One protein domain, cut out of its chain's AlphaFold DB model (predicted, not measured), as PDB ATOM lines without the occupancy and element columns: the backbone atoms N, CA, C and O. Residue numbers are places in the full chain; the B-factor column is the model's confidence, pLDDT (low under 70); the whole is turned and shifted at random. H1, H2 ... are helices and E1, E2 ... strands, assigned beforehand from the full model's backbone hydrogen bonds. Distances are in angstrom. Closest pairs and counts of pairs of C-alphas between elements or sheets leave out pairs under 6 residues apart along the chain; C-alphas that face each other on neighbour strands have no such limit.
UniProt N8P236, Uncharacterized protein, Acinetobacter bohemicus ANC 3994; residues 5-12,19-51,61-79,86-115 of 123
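What this domain is: This is residues 5 to 12, 19 to 51, 61 to 79 and 86 to 115 of the 123 residues of an uncharacterized protein of Acinetobacter bohemicus ANC 3994 (UniProt N8P236). What would one see first? A twisted sheet of four strands has E3 in its middle, with E2 along one side of E3 and E1 and E4 one after the other along its other side. H1 packs over one face of this sheet, running along E3, and H2 packs side by side with H1 and only grazes the sheet. What is it made of? The printed part has 90 residues with two named helices and four named strands: along the chain E1 comes first, H1 follows it, the other three strands come after H1, and H2 comes last; the class is mixed, helices and strands, and the sheet is branched, with the antiparallel neighbour pairs E1 and E3, E2 and E3, and E3 and E4. How large is it? It is compact, with a radius of gyration of the C-alphas of 12.5 A and spans of 34 by 27 by 20 A.

How they stand to each other: How is the sheet paired? E3, residues 61 to 70, is antiparallel to E1, residues 5 to 10, with N 8 and O 62 2.9 A apart, and to E2, residues 35 to 49, with N 43 and O 61 2.7 A apart. E3 is also antiparallel to E4, residues 90 to 92, with N 69 and O 91 2.9 A apart; these three N and O pairs are within hydrogen-bond range. E1, beside residues 61 to 65, and E4, beside residues 67 to 70, lie on one side of E3, and E2 on the other side. Where do the strands bend? E2 bends by 118 degrees at residue 45, and E3 by 98 degrees at residue 66. Where are the helices? H1, residues 19 to 32, is on the sheet at a height of 8.9 A, over E3 and along it at 3 degrees on the local plane; its closest C-alphas to E3 are those of Ile 32 and Gly 69, 6.2 A apart. H2, residues 101 to 111, touches H1 at a shallow tilt of 25 degrees, opposite ways, the closest C-alphas being those of Gln 21 and Leu 111, 5.2 A apart. In H1 and H2 every O i to N i+4 pair is within hydrogen-bond range.

Where its parts are: Where do the elements begin and end? E1 begins with C-alpha 5 at (-18.797, 25.125, -32.530), and H2 ends with C-alpha 111 at (-32.844, 24.183, -17.741). How long are they? From first to last C-alpha E2 measures 24.0 A, E3 21.2 A, H1 20.0 A, E1 16.5 A, H2 15.3 A and E4 7.1 A.

The domain as a whole: Where is the chain cut? Residues 13 to 18, 52 to 60 and 80 to 85 are not printed, and the C-alphas across these cuts are 16.7, 17.4 and 14.3 A apart. Is any link long? Of the links that are printed whole, H1 to E2 is tight and E4 to H2 is short. How confident is the model? The mean pLDDT of the printed part is 94.1, and no printed residue is under 70.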
ATOM      1  N   LYS A   5     -17.759  25.723 -33.368       92.62
ATOM      2  CA  LYS A   5     -18.797  25.125 -32.530       92.62
ATOM      3  C   LYS A   5     -19.217  26.107 -31.461       92.62
ATOM      4  O   LYS A   5     -18.373  26.737 -30.831       92.62
ATOM      5  N   VAL A   6     -20.516  26.187 -31.227       95.12
ATOM      6  CA  VAL A   6     -21.080  26.896 -30.084       95.12
ATOM      7  C   VAL A   6     -21.345  25.904 -28.958       95.12
ATOM      8  O   VAL A   6     -21.742  24.756 -29.190       95.12
ATOM      9  N   TYR A   7     -21.143  26.358 -27.728       96.31
ATOM     10  CA  TYR A   7     -21.507  25.642 -26.518       96.31
ATOM     11  C   TYR A   7     -22.315  26.549 -25.601       96.31
ATOM     12  O   TYR A   7     -21.863  27.637 -25.248       96.31
ATOM     13  N   ILE A   8     -23.481  26.076 -25.163       97.62
ATOM     14  CA  ILE A   8     -24.287  26.724 -24.124       97.62
ATOM     15  C   ILE A   8     -24.348  25.778 -22.934       97.62
ATOM     16  O   ILE A   8     -24.909  24.690 -23.041       97.62
ATOM     17  N   TYR A   9     -23.757  26.150 -21.806       97.44
ATOM     18  CA  TYR A   9     -23.505  25.217 -20.711       97.44
ATOM     19  C   TYR A   9     -23.981  25.736 -19.357       97.44
ATOM     20  O   TYR A   9     -24.022  26.940 -19.103       97.44
ATOM     21  N   VAL A  10     -24.342  24.799 -18.479       97.69
ATOM     22  CA  VAL A  10     -24.753  25.072 -17.099       97.69
ATOM     23  C   VAL A  10     -23.555  25.511 -16.258       97.69
ATOM     24  O   VAL A  10     -22.560  24.799 -16.153       97.69
ATOM     25  N   LEU A  11     -23.669  26.675 -15.613       96.25
ATOM     26  CA  LEU A  11     -22.605  27.226 -14.764       96.25
ATOM     27  C   LEU A  11     -22.491  26.525 -13.402       96.25
ATOM     28  O   LEU A  11     -21.397  26.420 -12.845       96.25
ATOM     29  N   ASP A  12     -23.611  26.071 -12.836       95.75
ATOM     30  CA  ASP A  12     -23.611  25.379 -11.546       95.75
ATOM     31  C   ASP A  12     -23.266  23.896 -11.720       95.75
ATOM     32  O   ASP A  12     -24.115  23.076 -12.066       95.75
ATOM     33  N   GLN A  19     -34.118  15.013 -17.161       97.38
ATOM     34  CA  GLN A  19     -34.232  14.620 -18.573       97.38
ATOM     35  C   GLN A  19     -35.257  15.470 -19.340       97.38
ATOM     36  O   GLN A  19     -34.937  15.999 -20.391       97.38
ATOM     37  N   GLU A  20     -36.435  15.713 -18.757       98.12
ATOM     38  CA  GLU A  20     -37.468  16.559 -19.374       98.12
ATOM     39  C   GLU A  20     -36.977  17.989 -19.670       98.12
ATOM     40  O   GLU A  20     -37.376  18.589 -20.663       98.12
ATOM     41  N   GLN A  21     -36.114  18.548 -18.816       98.25
ATOM     42  CA  GLN A  21     -35.537  19.876 -19.035       98.25
ATOM     43  C   GLN A  21     -34.514  19.844 -20.169       98.25
ATOM     44  O   GLN A  21     -34.515  20.740 -21.006       98.25
ATOM     45  N   LYS A  22     -33.685  18.795 -20.228       98.31
ATOM     46  CA  LYS A  22     -32.719  18.586 -21.315       98.31
ATOM     47  C   LYS A  22     -33.427  18.444 -22.660       98.31
ATOM     48  O   LYS A  22     -33.067  19.138 -23.598       98.31
ATOM     49  N   ASP A  23     -34.468  17.617 -22.730       98.06
ATOM     50  CA  ASP A  23     -35.223  17.374 -23.965       98.06
ATOM     51  C   ASP A  23     -35.873  18.667 -24.483       98.06
ATOM     52  O   ASP A  23     -35.801  18.976 -25.674       98.06
ATOM     53  N   LYS A  24     -36.456  19.466 -23.578       98.38
ATOM     54  CA  LYS A  24     -37.012  20.784 -23.917       98.38
ATOM     55  C   LYS A  24     -35.932  21.760 -24.370       98.38
ATOM     56  O   LYS A  24     -36.163  22.499 -25.319       98.38
ATOM     57  N   ALA A  25     -34.775  21.757 -23.709       98.19
ATOM     58  CA  ALA A  25     -33.669  22.641 -24.054       98.19
ATOM     59  C   ALA A  25     -33.107  22.307 -25.438       98.19
ATOM     60  O   ALA A  25     -32.906  23.216 -26.230       98.19
ATOM     61  N   VAL A  26     -32.930  21.018 -25.757       98.12
ATOM     62  CA  VAL A  26     -32.521  20.562 -27.096       98.12
ATOM     63  C   VAL A  26     -33.565  20.947 -28.140       98.12
ATOM     64  O   VAL A  26     -33.205  21.551 -29.139       98.12
ATOM     65  N   SER A  27     -34.852  20.698 -27.881       97.81
ATOM     66  CA  SER A  27     -35.926  21.054 -28.825       97.81
ATOM     67  C   SER A  27     -35.983  22.562 -29.101       97.81
ATOM     68  O   SER A  27     -36.217  22.988 -30.226       97.81
ATOM     69  N   PHE A  28     -35.776  23.388 -28.073       98.19
ATOM     70  CA  PHE A  28     -35.702  24.839 -28.244       98.19
ATOM     71  C   PHE A  28     -34.415  25.259 -28.957       98.19
ATOM     72  O   PHE A  28     -34.423  26.190 -29.755       98.19
ATOM     73  N   PHE A  29     -33.309  24.562 -28.708       97.69
ATOM     74  CA  PHE A  29     -32.044  24.838 -29.370       97.69
ATOM     75  C   PHE A  29     -32.088  24.512 -30.870       97.69
ATOM     76  O   PHE A  29     -31.608  25.302 -31.672       97.69
ATOM     77  N   GLU A  30     -32.744  23.416 -31.256       96.62
ATOM     78  CA  GLU A  30     -33.038  23.074 -32.657       96.62
ATOM     79  C   GLU A  30     -33.913  24.126 -33.354       96.62
ATOM     80  O   GLU A  30     -33.763  24.354 -34.547       96.62
ATOM     81  N   LEU A  31     -34.811  24.797 -32.623       95.75
ATOM     82  CA  LEU A  31     -35.623  25.883 -33.180       95.75
ATOM     83  C   LEU A  31     -34.774  27.117 -33.507       95.75
ATOM     84  O   LEU A  31     -34.963  27.735 -34.549       95.75
ATOM     85  N   ILE A  32     -33.865  27.497 -32.605       95.88
ATOM     86  CA  ILE A  32     -33.042  28.701 -32.791       95.88
ATOM     87  C   ILE A  32     -31.812  28.447 -33.672       95.88
ATOM     88  O   ILE A  32     -31.162  29.405 -34.085       95.88
ATOM     89  N   VAL A  33     -31.499  27.181 -33.956       96.06
ATOM     90  CA  VAL A  33     -30.450  26.734 -34.881       96.06
ATOM     91  C   VAL A  33     -31.087  25.883 -35.989       96.06
ATOM     92  O   VAL A  33     -31.019  24.652 -35.934       96.06
ATOM     93  N   PRO A  34     -31.742  26.516 -36.981       93.06
ATOM     94  CA  PRO A  34     -32.491  25.805 -38.019       93.06
ATOM     95  C   PRO A  34     -31.608  24.958 -38.943       93.06
ATOM     96  O   PRO A  34     -32.046  23.912 -39.423       93.06
ATOM     97  N   GLU A  35     -30.359  25.374 -39.170       93.12
ATOM     98  CA  GLU A  35     -29.383  24.631 -39.966       93.12
ATOM     99  C   GLU A  35     -28.039  24.558 -39.242       93.12
ATOM    100  O   GLU A  35     -27.589  25.529 -38.636       93.12
ATOM    101  N   ALA A  36     -27.398  23.390 -39.302       93.94
ATOM    102  CA  ALA A  36     -26.031  23.191 -38.839       93.94
ATOM    103  C   ALA A  36     -25.399  21.974 -39.526       93.94
ATOM    104  O   ALA A  36     -26.080  20.970 -39.754       93.94
ATOM    105  N   GLU A  37     -24.092  22.007 -39.792       91.00
ATOM    106  CA  GLU A  37     -23.367  20.799 -40.220       91.00
ATOM    107  C   GLU A  37     -23.238  19.790 -39.071       91.00
ATOM    108  O   GLU A  37     -23.423  18.579 -39.242       91.00
ATOM    109  N   HIS A  38     -22.965  20.296 -37.867       90.44
ATOM    110  CA  HIS A  38     -23.041  19.528 -36.636       90.44
ATOM    111  C   HIS A  38     -24.358  19.837 -35.938       90.44
ATOM    112  O   HIS A  38     -24.485  20.858 -35.261       90.44
ATOM    113  N   PHE A  39     -25.322  18.927 -36.116       91.56
ATOM    114  CA  PHE A  39     -26.681  19.088 -35.614       91.56
ATOM    115  C   PHE A  39     -26.730  19.459 -34.124       91.56
ATOM    116  O   PHE A  39     -25.980  18.875 -33.328       91.56
ATOM    117  N   PRO A  40     -27.646  20.370 -33.745       94.69
ATOM    118  CA  PRO A  40     -27.898  20.717 -32.356       94.69
ATOM    119  C   PRO A  40     -28.131  19.472 -31.504       94.69
ATOM    120  O   PRO A  40     -28.969  18.629 -31.817       94.69
ATOM    121  N   CYS A  41     -27.383  19.336 -30.414       95.75
ATOM    122  CA  CYS A  41     -27.590  18.243 -29.473       95.75
ATOM    123  C   CYS A  41     -27.241  18.635 -28.035       95.75
ATOM    124  O   CYS A  41     -26.600  19.652 -27.770       95.75
ATOM    125  N   GLY A  42     -27.698  17.806 -27.094       96.38
ATOM    126  CA  GLY A  42     -27.351  17.895 -25.681       96.38
ATOM    127  C   GLY A  42     -26.210  16.945 -25.323       96.38
ATOM    128  O   GLY A  42     -26.203  15.785 -25.735       96.38
ATOM    129  N   TRP A  43     -25.275  17.421 -24.512       94.25
ATOM    130  CA  TRP A  43     -24.087  16.706 -24.070       94.25
ATOM    131  C   TRP A  43     -24.009  16.691 -22.539       94.25
ATOM    132  O   TRP A  43     -23.815  17.720 -21.894       94.25
ATOM    133  N   ASP A  44     -24.168  15.506 -21.949       96.25
ATOM    134  CA  ASP A  44     -24.014  15.277 -20.510       96.25
ATOM    135  C   ASP A  44     -22.546  15.220 -20.077       96.25
ATOM    136  O   ASP A  44     -21.726  14.602 -20.759       96.25
ATOM    137  N   ASN A  45     -22.247  15.766 -18.892       94.69
ATOM    138  CA  ASN A  45     -20.887  15.851 -18.336       94.69
ATOM    139  C   ASN A  45     -19.892  16.408 -19.370       94.69
ATOM    140  O   ASN A  45     -18.873  15.787 -19.682       94.69
ATOM    141  N   ALA A  46     -20.258  17.539 -19.967       93.44
ATOM    142  CA  ALA A  46     -19.496  18.187 -21.014       93.44
ATOM    143  C   ALA A  46     -18.162  18.712 -20.470       93.44
ATOM    144  O   ALA A  46     -18.129  19.412 -19.457       93.44
ATOM    145  N   SER A  47     -17.087  18.407 -21.193       93.81
ATOM    146  CA  SER A  47     -15.742  18.938 -20.967       93.81
ATOM    147  C   SER A  47     -15.346  19.728 -22.206       93.81
ATOM    148  O   SER A  47     -14.960  19.144 -23.220       93.81
ATOM    149  N   ILE A  48     -15.448  21.048 -22.129       91.06
ATOM    150  CA  ILE A  48     -15.182  21.959 -23.242       91.06
ATOM    151  C   ILE A  48     -13.780  22.534 -23.045       91.06
ATOM    152  O   ILE A  48     -13.518  23.188 -22.037       91.06
ATOM    153  N   THR A  49     -12.871  22.273 -23.982       89.00
ATOM    154  CA  THR A  49     -11.542  22.892 -23.986       89.00
ATOM    155  C   THR A  49     -11.634  24.208 -24.729       89.00
ATOM    156  O   THR A  49     -11.993  24.198 -25.899       89.00
ATOM    157  N   LEU A  50     -11.320  25.299 -24.036       83.12
ATOM    158  CA  LEU A  50     -11.314  26.636 -24.601       83.12
ATOM    159  C   LEU A  50     -10.024  26.919 -25.375       83.12
ATOM    160  O   LEU A  50      -8.973  26.370 -25.035       83.12
ATOM    161  N   GLU A  51     -10.057  27.869 -26.313       78.25
ATOM    162  CA  GLU A  51      -8.877  28.304 -27.087       78.25
ATOM    163  C   GLU A  51      -7.644  28.629 -26.222       78.25
ATOM    164  O   GLU A  51      -6.497  28.378 -26.598       78.25
ATOM    165  N   ALA A  61     -24.366  20.506 -21.436       97.69
ATOM    166  CA  ALA A  61     -24.195  21.557 -22.431       97.69
ATOM    167  C   ALA A  61     -25.031  21.270 -23.681       97.69
ATOM    168  O   ALA A  61     -25.260  20.119 -24.032       97.69
ATOM    169  N   LEU A  62     -25.463  22.320 -24.363       98.00
ATOM    170  CA  LEU A  62     -25.965  22.271 -25.729       98.00
ATOM    171  C   LEU A  62     -24.814  22.596 -26.675       98.00
ATOM    172  O   LEU A  62     -23.989  23.453 -26.354       98.00
ATOM    173  N   THR A  63     -24.757  21.932 -27.824       96.38
ATOM    174  CA  THR A  63     -23.733  22.208 -28.832       96.38
ATOM    175  C   THR A  63     -24.255  22.028 -30.247       96.38
ATOM    176  O   THR A  63     -25.068  21.143 -30.511       96.38
ATOM    177  N   ALA A  64     -23.790  22.898 -31.135       95.69
ATOM    178  CA  ALA A  64     -23.966  22.838 -32.579       95.69
ATOM    179  C   ALA A  64     -22.697  23.398 -33.228       95.69
ATOM    180  O   ALA A  64     -21.919  24.094 -32.572       95.69
ATOM    181  N   GLY A  65     -22.473  23.114 -34.504       93.56
ATOM    182  CA  GLY A  65     -21.312  23.633 -35.221       93.56
ATOM    183  C   GLY A  65     -21.601  23.876 -36.684       93.56
ATOM    184  O   GLY A  65     -22.420  23.165 -37.269       93.56
ATOM    185  N   PHE A  66     -20.927  24.884 -37.236       91.06
ATOM    186  CA  PHE A  66     -21.208  25.409 -38.569       91.06
ATOM    187  C   PHE A  66     -22.705  25.698 -38.733       91.06
ATOM    188  O   PHE A  66     -23.405  25.037 -39.496       91.06
ATOM    189  N   LEU A  67     -23.204  26.596 -37.880       94.19
ATOM    190  CA  LEU A  67     -24.628  26.823 -37.674       94.19
ATOM    191  C   LEU A  67     -25.124  28.126 -38.294       94.19
ATOM    192  O   LEU A  67     -24.407  29.126 -38.320       94.19
ATOM    193  N   SER A  68     -26.388  28.104 -38.695       94.75
ATOM    194  CA  SER A  68     -27.155  29.272 -39.105       94.75
ATOM    195  C   SER A  68     -28.164  29.655 -38.030       94.75
ATOM    196  O   SER A  68     -28.585  28.826 -37.216       94.75
ATOM    197  N   GLY A  69     -28.578  30.915 -38.029       95.12
ATOM    198  CA  GLY A  69     -29.565  31.430 -37.096       95.12
ATOM    199  C   GLY A  69     -30.227  32.696 -37.615       95.12
ATOM    200  O   GLY A  69     -29.662  33.424 -38.423       95.12
ATOM    201  N   SER A  70     -31.446  32.946 -37.147       94.62
ATOM    202  CA  SER A  70     -32.181  34.176 -37.449       94.62
ATOM    203  C   SER A  70     -31.860  35.263 -36.424       94.62
ATOM    204  O   SER A  70     -31.677  34.984 -35.228       94.62
ATOM    205  N   ASN A  71     -31.887  36.521 -36.871       93.69
ATOM    206  CA  ASN A  71     -31.743  37.691 -36.007       93.69
ATOM    207  C   ASN A  71     -32.883  37.815 -34.976       93.69
ATOM    208  O   ASN A  71     -32.775  38.564 -34.010       93.69
ATOM    209  N   LYS A  72     -33.966  37.041 -35.106       93.94
ATOM    210  CA  LYS A  72     -34.984  36.889 -34.060       93.94
ATOM    211  C   LYS A  72     -34.412  36.297 -32.772       93.94
ATOM    212  O   LYS A  72     -34.847  36.663 -31.675       93.94
ATOM    213  N   TYR A  73     -33.437  35.393 -32.893       95.69
ATOM    214  CA  TYR A  73     -32.873  34.650 -31.765       95.69
ATOM    215  C   TYR A  73     -31.427  35.032 -31.439       95.69
ATOM    216  O   TYR A  73     -31.044  35.079 -30.266       95.69
ATOM    217  N   TRP A  74     -30.647  35.339 -32.469       95.81
ATOM    218  CA  TRP A  74     -29.238  35.707 -32.385       95.81
ATOM    219  C   TRP A  74     -29.061  37.216 -32.556       95.81
ATOM    220  O   TRP A  74     -29.936  37.894 -33.090       95.81
ATOM    221  N   LEU A  75     -27.960  37.765 -32.046       93.81
ATOM    222  CA  LEU A  75     -27.579  39.167 -32.232       93.81
ATOM    223  C   LEU A  75     -26.728  39.300 -33.503       93.81
ATOM    224  O   LEU A  75     -25.504  39.326 -33.415       93.81
ATOM    225  N   ILE A  76     -27.382  39.342 -34.670       90.62
ATOM    226  CA  ILE A  76     -26.721  39.434 -35.986       90.62
ATOM    227  C   ILE A  76     -26.620  40.898 -36.435       90.62
ATOM    228  O   ILE A  76     -25.544  41.358 -36.808       90.62
ATOM    229  N   ASP A  77     -27.726  41.644 -36.338       82.56
ATOM    230  CA  ASP A  77     -27.786  43.083 -36.617       82.56
ATOM    231  C   ASP A  77     -28.406  43.822 -35.420       82.56
ATOM    232  O   ASP A  77     -29.540  43.542 -35.011       82.56
ATOM    233  N   GLU A  78     -27.645  44.754 -34.837       73.69
ATOM    234  CA  GLU A  78     -28.065  45.561 -33.685       73.69
ATOM    235  C   GLU A  78     -29.142  46.599 -34.044       73.69
ATOM    236  O   GLU A  78     -29.889  47.024 -33.156       73.69
ATOM    237  N   ASP A  79     -29.247  46.993 -35.320       74.31
ATOM    238  CA  ASP A  79     -30.237  47.964 -35.796       74.31
ATOM    239  C   ASP A  79     -31.617  47.325 -36.051       74.31
ATOM    240  O   ASP A  79     -32.629  48.033 -36.117       74.31
ATOM    241  N   ASP A  86     -37.765  38.093 -39.106       85.75
ATOM    242  CA  ASP A  86     -38.365  36.835 -39.551       85.75
ATOM    243  C   ASP A  86     -37.546  35.639 -39.036       85.75
ATOM    244  O   ASP A  86     -36.316  35.650 -39.052       85.75
ATOM    245  N   GLU A  87     -38.222  34.598 -38.547       85.19
ATOM    246  CA  GLU A  87     -37.558  33.376 -38.070       85.19
ATOM    247  C   GLU A  87     -37.020  32.516 -39.216       85.19
ATOM    248  O   GLU A  87     -36.039  31.799 -39.021       85.19
ATOM    249  N   ASP A  88     -37.634  32.633 -40.396       87.69
ATOM    250  CA  ASP A  88     -37.226  31.929 -41.611       87.69
ATOM    251  C   ASP A  88     -36.096  32.659 -42.365       87.69
ATOM    252  O   ASP A  88     -35.508  32.084 -43.283       87.69
ATOM    253  N   ASP A  89     -35.776  33.902 -41.983       90.50
ATOM    254  CA  ASP A  89     -34.633  34.662 -42.503       90.50
ATOM    255  C   ASP A  89     -33.416  34.411 -41.604       90.50
ATOM    256  O   ASP A  89     -33.179  35.100 -40.605       90.50
ATOM    257  N   TYR A  90     -32.709  33.319 -41.898       90.50
ATOM    258  CA  TYR A  90     -31.519  32.893 -41.173       90.50
ATOM    259  C   TYR A  90     -30.292  32.852 -42.081       90.50
ATOM    260  O   TYR A  90     -30.349  32.391 -43.220       90.50
ATOM    261  N   ASP A  91     -29.162  33.262 -41.515       90.62
ATOM    262  CA  ASP A  91     -27.853  33.270 -42.161       90.62
ATOM    263  C   ASP A  91     -26.847  32.461 -41.337       90.62
ATOM    264  O   ASP A  91     -27.064  32.195 -40.150       90.62
ATOM    265  N   GLU A  92     -25.735  32.072 -41.969       93.00
ATOM    266  CA  GLU A  92     -24.586  31.478 -41.278       93.00
ATOM    267  C   GLU A  92     -24.095  32.435 -40.183       93.00
ATOM    268  O   GLU A  92     -23.873  33.621 -40.430       93.00
ATOM    269  N   LEU A  93     -23.931  31.921 -38.963       93.19
ATOM    270  CA  LEU A  93     -23.519  32.737 -37.828       93.19
ATOM    271  C   LEU A  93     -22.002  32.884 -37.775       93.19
ATOM    272  O   LEU A  93     -21.264  31.897 -37.803       93.19
ATOM    273  N   ASP A  94     -21.538  34.113 -37.571       91.94
ATOM    274  CA  ASP A  94     -20.129  34.393 -37.325       91.94
ATOM    275  C   ASP A  94     -19.679  33.874 -35.948       91.94
ATOM    276  O   ASP A  94     -20.441  33.836 -34.973       91.94
ATOM    277  N   PHE A  95     -18.397  33.515 -35.837       91.56
ATOM    278  CA  PHE A  95     -17.788  33.171 -34.553       91.56
ATOM    279  C   PHE A  95     -17.944  34.320 -33.552       91.56
ATOM    280  O   PHE A  95     -17.591  35.463 -33.836       91.56
ATOM    281  N   GLY A  96     -18.420  33.997 -32.350       92.62
ATOM    282  CA  GLY A  96     -18.654  34.990 -31.305       92.62
ATOM    283  C   GLY A  96     -20.042  35.623 -31.345       92.62
ATOM    284  O   GLY A  96     -20.333  36.427 -30.464       92.62
ATOM    285  N   THR A  97     -20.910  35.244 -32.292       95.00
ATOM    286  CA  THR A  97     -22.306  35.702 -32.291       95.00
ATOM    287  C   THR A  97     -22.982  35.323 -30.974       95.00
ATOM    288  O   THR A  97     -22.922  34.177 -30.517       95.00
ATOM    289  N   GLU A  98     -23.618  36.297 -30.333       95.81
ATOM    290  CA  GLU A  98     -24.293  36.095 -29.056       95.81
ATOM    291  C   GLU A  98     -25.777  35.768 -29.252       95.81
ATOM    292  O   GLU A  98     -26.418  36.174 -30.224       95.81
ATOM    293  N   LEU A  99     -26.351  35.054 -28.286       96.25
ATOM    294  CA  LEU A  99     -27.800  34.928 -28.184       96.25
ATOM    295  C   LEU A  99     -28.409  36.232 -27.688       96.25
ATOM    296  O   LEU A  99     -27.867  36.897 -26.802       96.25
ATOM    297  N   ARG A 100     -29.617  36.543 -28.159       94.94
ATOM    298  CA  ARG A 100     -30.388  37.633 -27.562       94.94
ATOM    299  C   ARG A 100     -30.694  37.330 -26.089       94.94
ATOM    300  O   ARG A 100     -31.014  36.186 -25.751       94.94
ATOM    301  N   PRO A 101     -30.719  38.347 -25.204       94.50
ATOM    302  CA  PRO A 101     -30.916  38.132 -23.768       94.50
ATOM    303  C   PRO A 101     -32.180  37.339 -23.409       94.50
ATOM    304  O   PRO A 101     -32.131  36.480 -22.536       94.50
ATOM    305  N   LYS A 102     -33.296  37.578 -24.115       95.38
ATOM    306  CA  LYS A 102     -34.558  36.845 -23.904       95.38
ATOM    307  C   LYS A 102     -34.438  35.354 -24.242       95.38
ATOM    308  O   LYS A 102     -35.077  34.535 -23.597       95.38
ATOM    309  N   VAL A 103     -33.627  35.002 -25.239       97.12
ATOM    310  CA  VAL A 103     -33.408  33.606 -25.652       97.12
ATOM    311  C   VAL A 103     -32.533  32.883 -24.637       97.12
ATOM    312  O   VAL A 103     -32.837  31.754 -24.255       97.12
ATOM    313  N   MET A 104     -31.493  33.560 -24.141       97.88
ATOM    314  CA  MET A 104     -30.691  33.050 -23.030       97.88
ATOM    315  C   MET A 104     -31.556  32.832 -21.779       97.88
ATOM    316  O   MET A 104     -31.495  31.767 -21.175       97.88
ATOM    317  N   GLU A 105     -32.403  33.801 -21.420       98.06
ATOM    318  CA  GLU A 105     -33.322  33.687 -20.280       98.06
ATOM    319  C   GLU A 105     -34.312  32.520 -20.441       98.06
ATOM    320  O   GLU A 105     -34.563  31.790 -19.483       98.06
ATOM    321  N   GLU A 106     -34.838  32.291 -21.647       98.25
ATOM    322  CA  GLU A 106     -35.719  31.153 -21.926       98.25
ATOM    323  C   GLU A 106     -34.995  29.813 -21.722       98.25
ATOM    324  O   GLU A 106     -35.508  28.927 -21.035       98.25
ATOM    325  N   LEU A 107     -33.765  29.675 -22.229       98.31
ATOM    326  CA  LEU A 107     -32.938  28.488 -21.993       98.31
ATOM    327  C   LEU A 107     -32.636  28.283 -20.501       98.31
ATOM    328  O   LEU A 107     -32.737  27.158 -20.005       98.31
ATOM    329  N   GLU A 108     -32.312  29.354 -19.770       98.50
ATOM    330  CA  GLU A 108     -32.098  29.312 -18.319       98.50
ATOM    331  C   GLU A 108     -33.359  28.858 -17.571       98.50
ATOM    332  O   GLU A 108     -33.271  28.058 -16.636       98.50
ATOM    333  N   ASN A 109     -34.539  29.316 -17.997       98.44
ATOM    334  CA  ASN A 109     -35.824  28.918 -17.424       98.44
ATOM    335  C   ASN A 109     -36.144  27.443 -17.700       98.44
ATOM    336  O   ASN A 109     -36.599  26.732 -16.800       98.44
ATOM    337  N   ILE A 110     -35.879  26.966 -18.920       98.38
ATOM    338  CA  ILE A 110     -36.070  25.561 -19.298       98.38
ATOM    339  C   ILE A 110     -35.148  24.660 -18.468       98.38
ATOM    340  O   ILE A 110     -35.605  23.699 -17.835       98.38
ATOM    341  N   LEU A 111     -33.850  24.976 -18.444       97.75
ATOM    342  CA  LEU A 111     -32.844  24.183 -17.741       97.75
ATOM    343  C   LEU A 111     -32.895  24.372 -16.225       97.75
ATOM    344  O   LEU A 111     -32.450  23.488 -15.503       97.75
ATOM    345  N   GLY A 112     -33.493  25.455 -15.731       97.69
ATOM    346  CA  GLY A 112     -33.595  25.770 -14.308       97.69
ATOM    347  C   GLY A 112     -32.264  26.180 -13.675       97.69
ATOM    348  O   GLY A 112     -32.098  26.015 -12.465       97.69
ATOM    349  N   ALA A 113     -31.317  26.675 -14.474       97.50
ATOM    350  CA  ALA A 113     -29.977  27.055 -14.039       97.50
ATOM    351  C   ALA A 113     -29.420  28.205 -14.884       97.50
ATOM    352  O   ALA A 113     -29.862  28.429 -16.006       97.50
ATOM    353  N   LYS A 114     -28.426  28.915 -14.338       98.00
ATOM    354  CA  LYS A 114     -27.685  29.943 -15.075       98.00
ATOM    355  C   LYS A 114     -26.773  29.319 -16.119       98.00
ATOM    356  O   LYS A 114     -26.130  28.300 -15.846       98.00
ATOM    357  N   LEU A 115     -26.719  29.954 -17.284       98.06
ATOM    358  CA  LEU A 115     -25.991  29.460 -18.443       98.06
ATOM    359  C   LEU A 115     -24.883  30.425 -18.852       98.06
ATOM    360  O   LEU A 115     -24.900  31.609 -18.520       98.06
TER     361      LEU A 115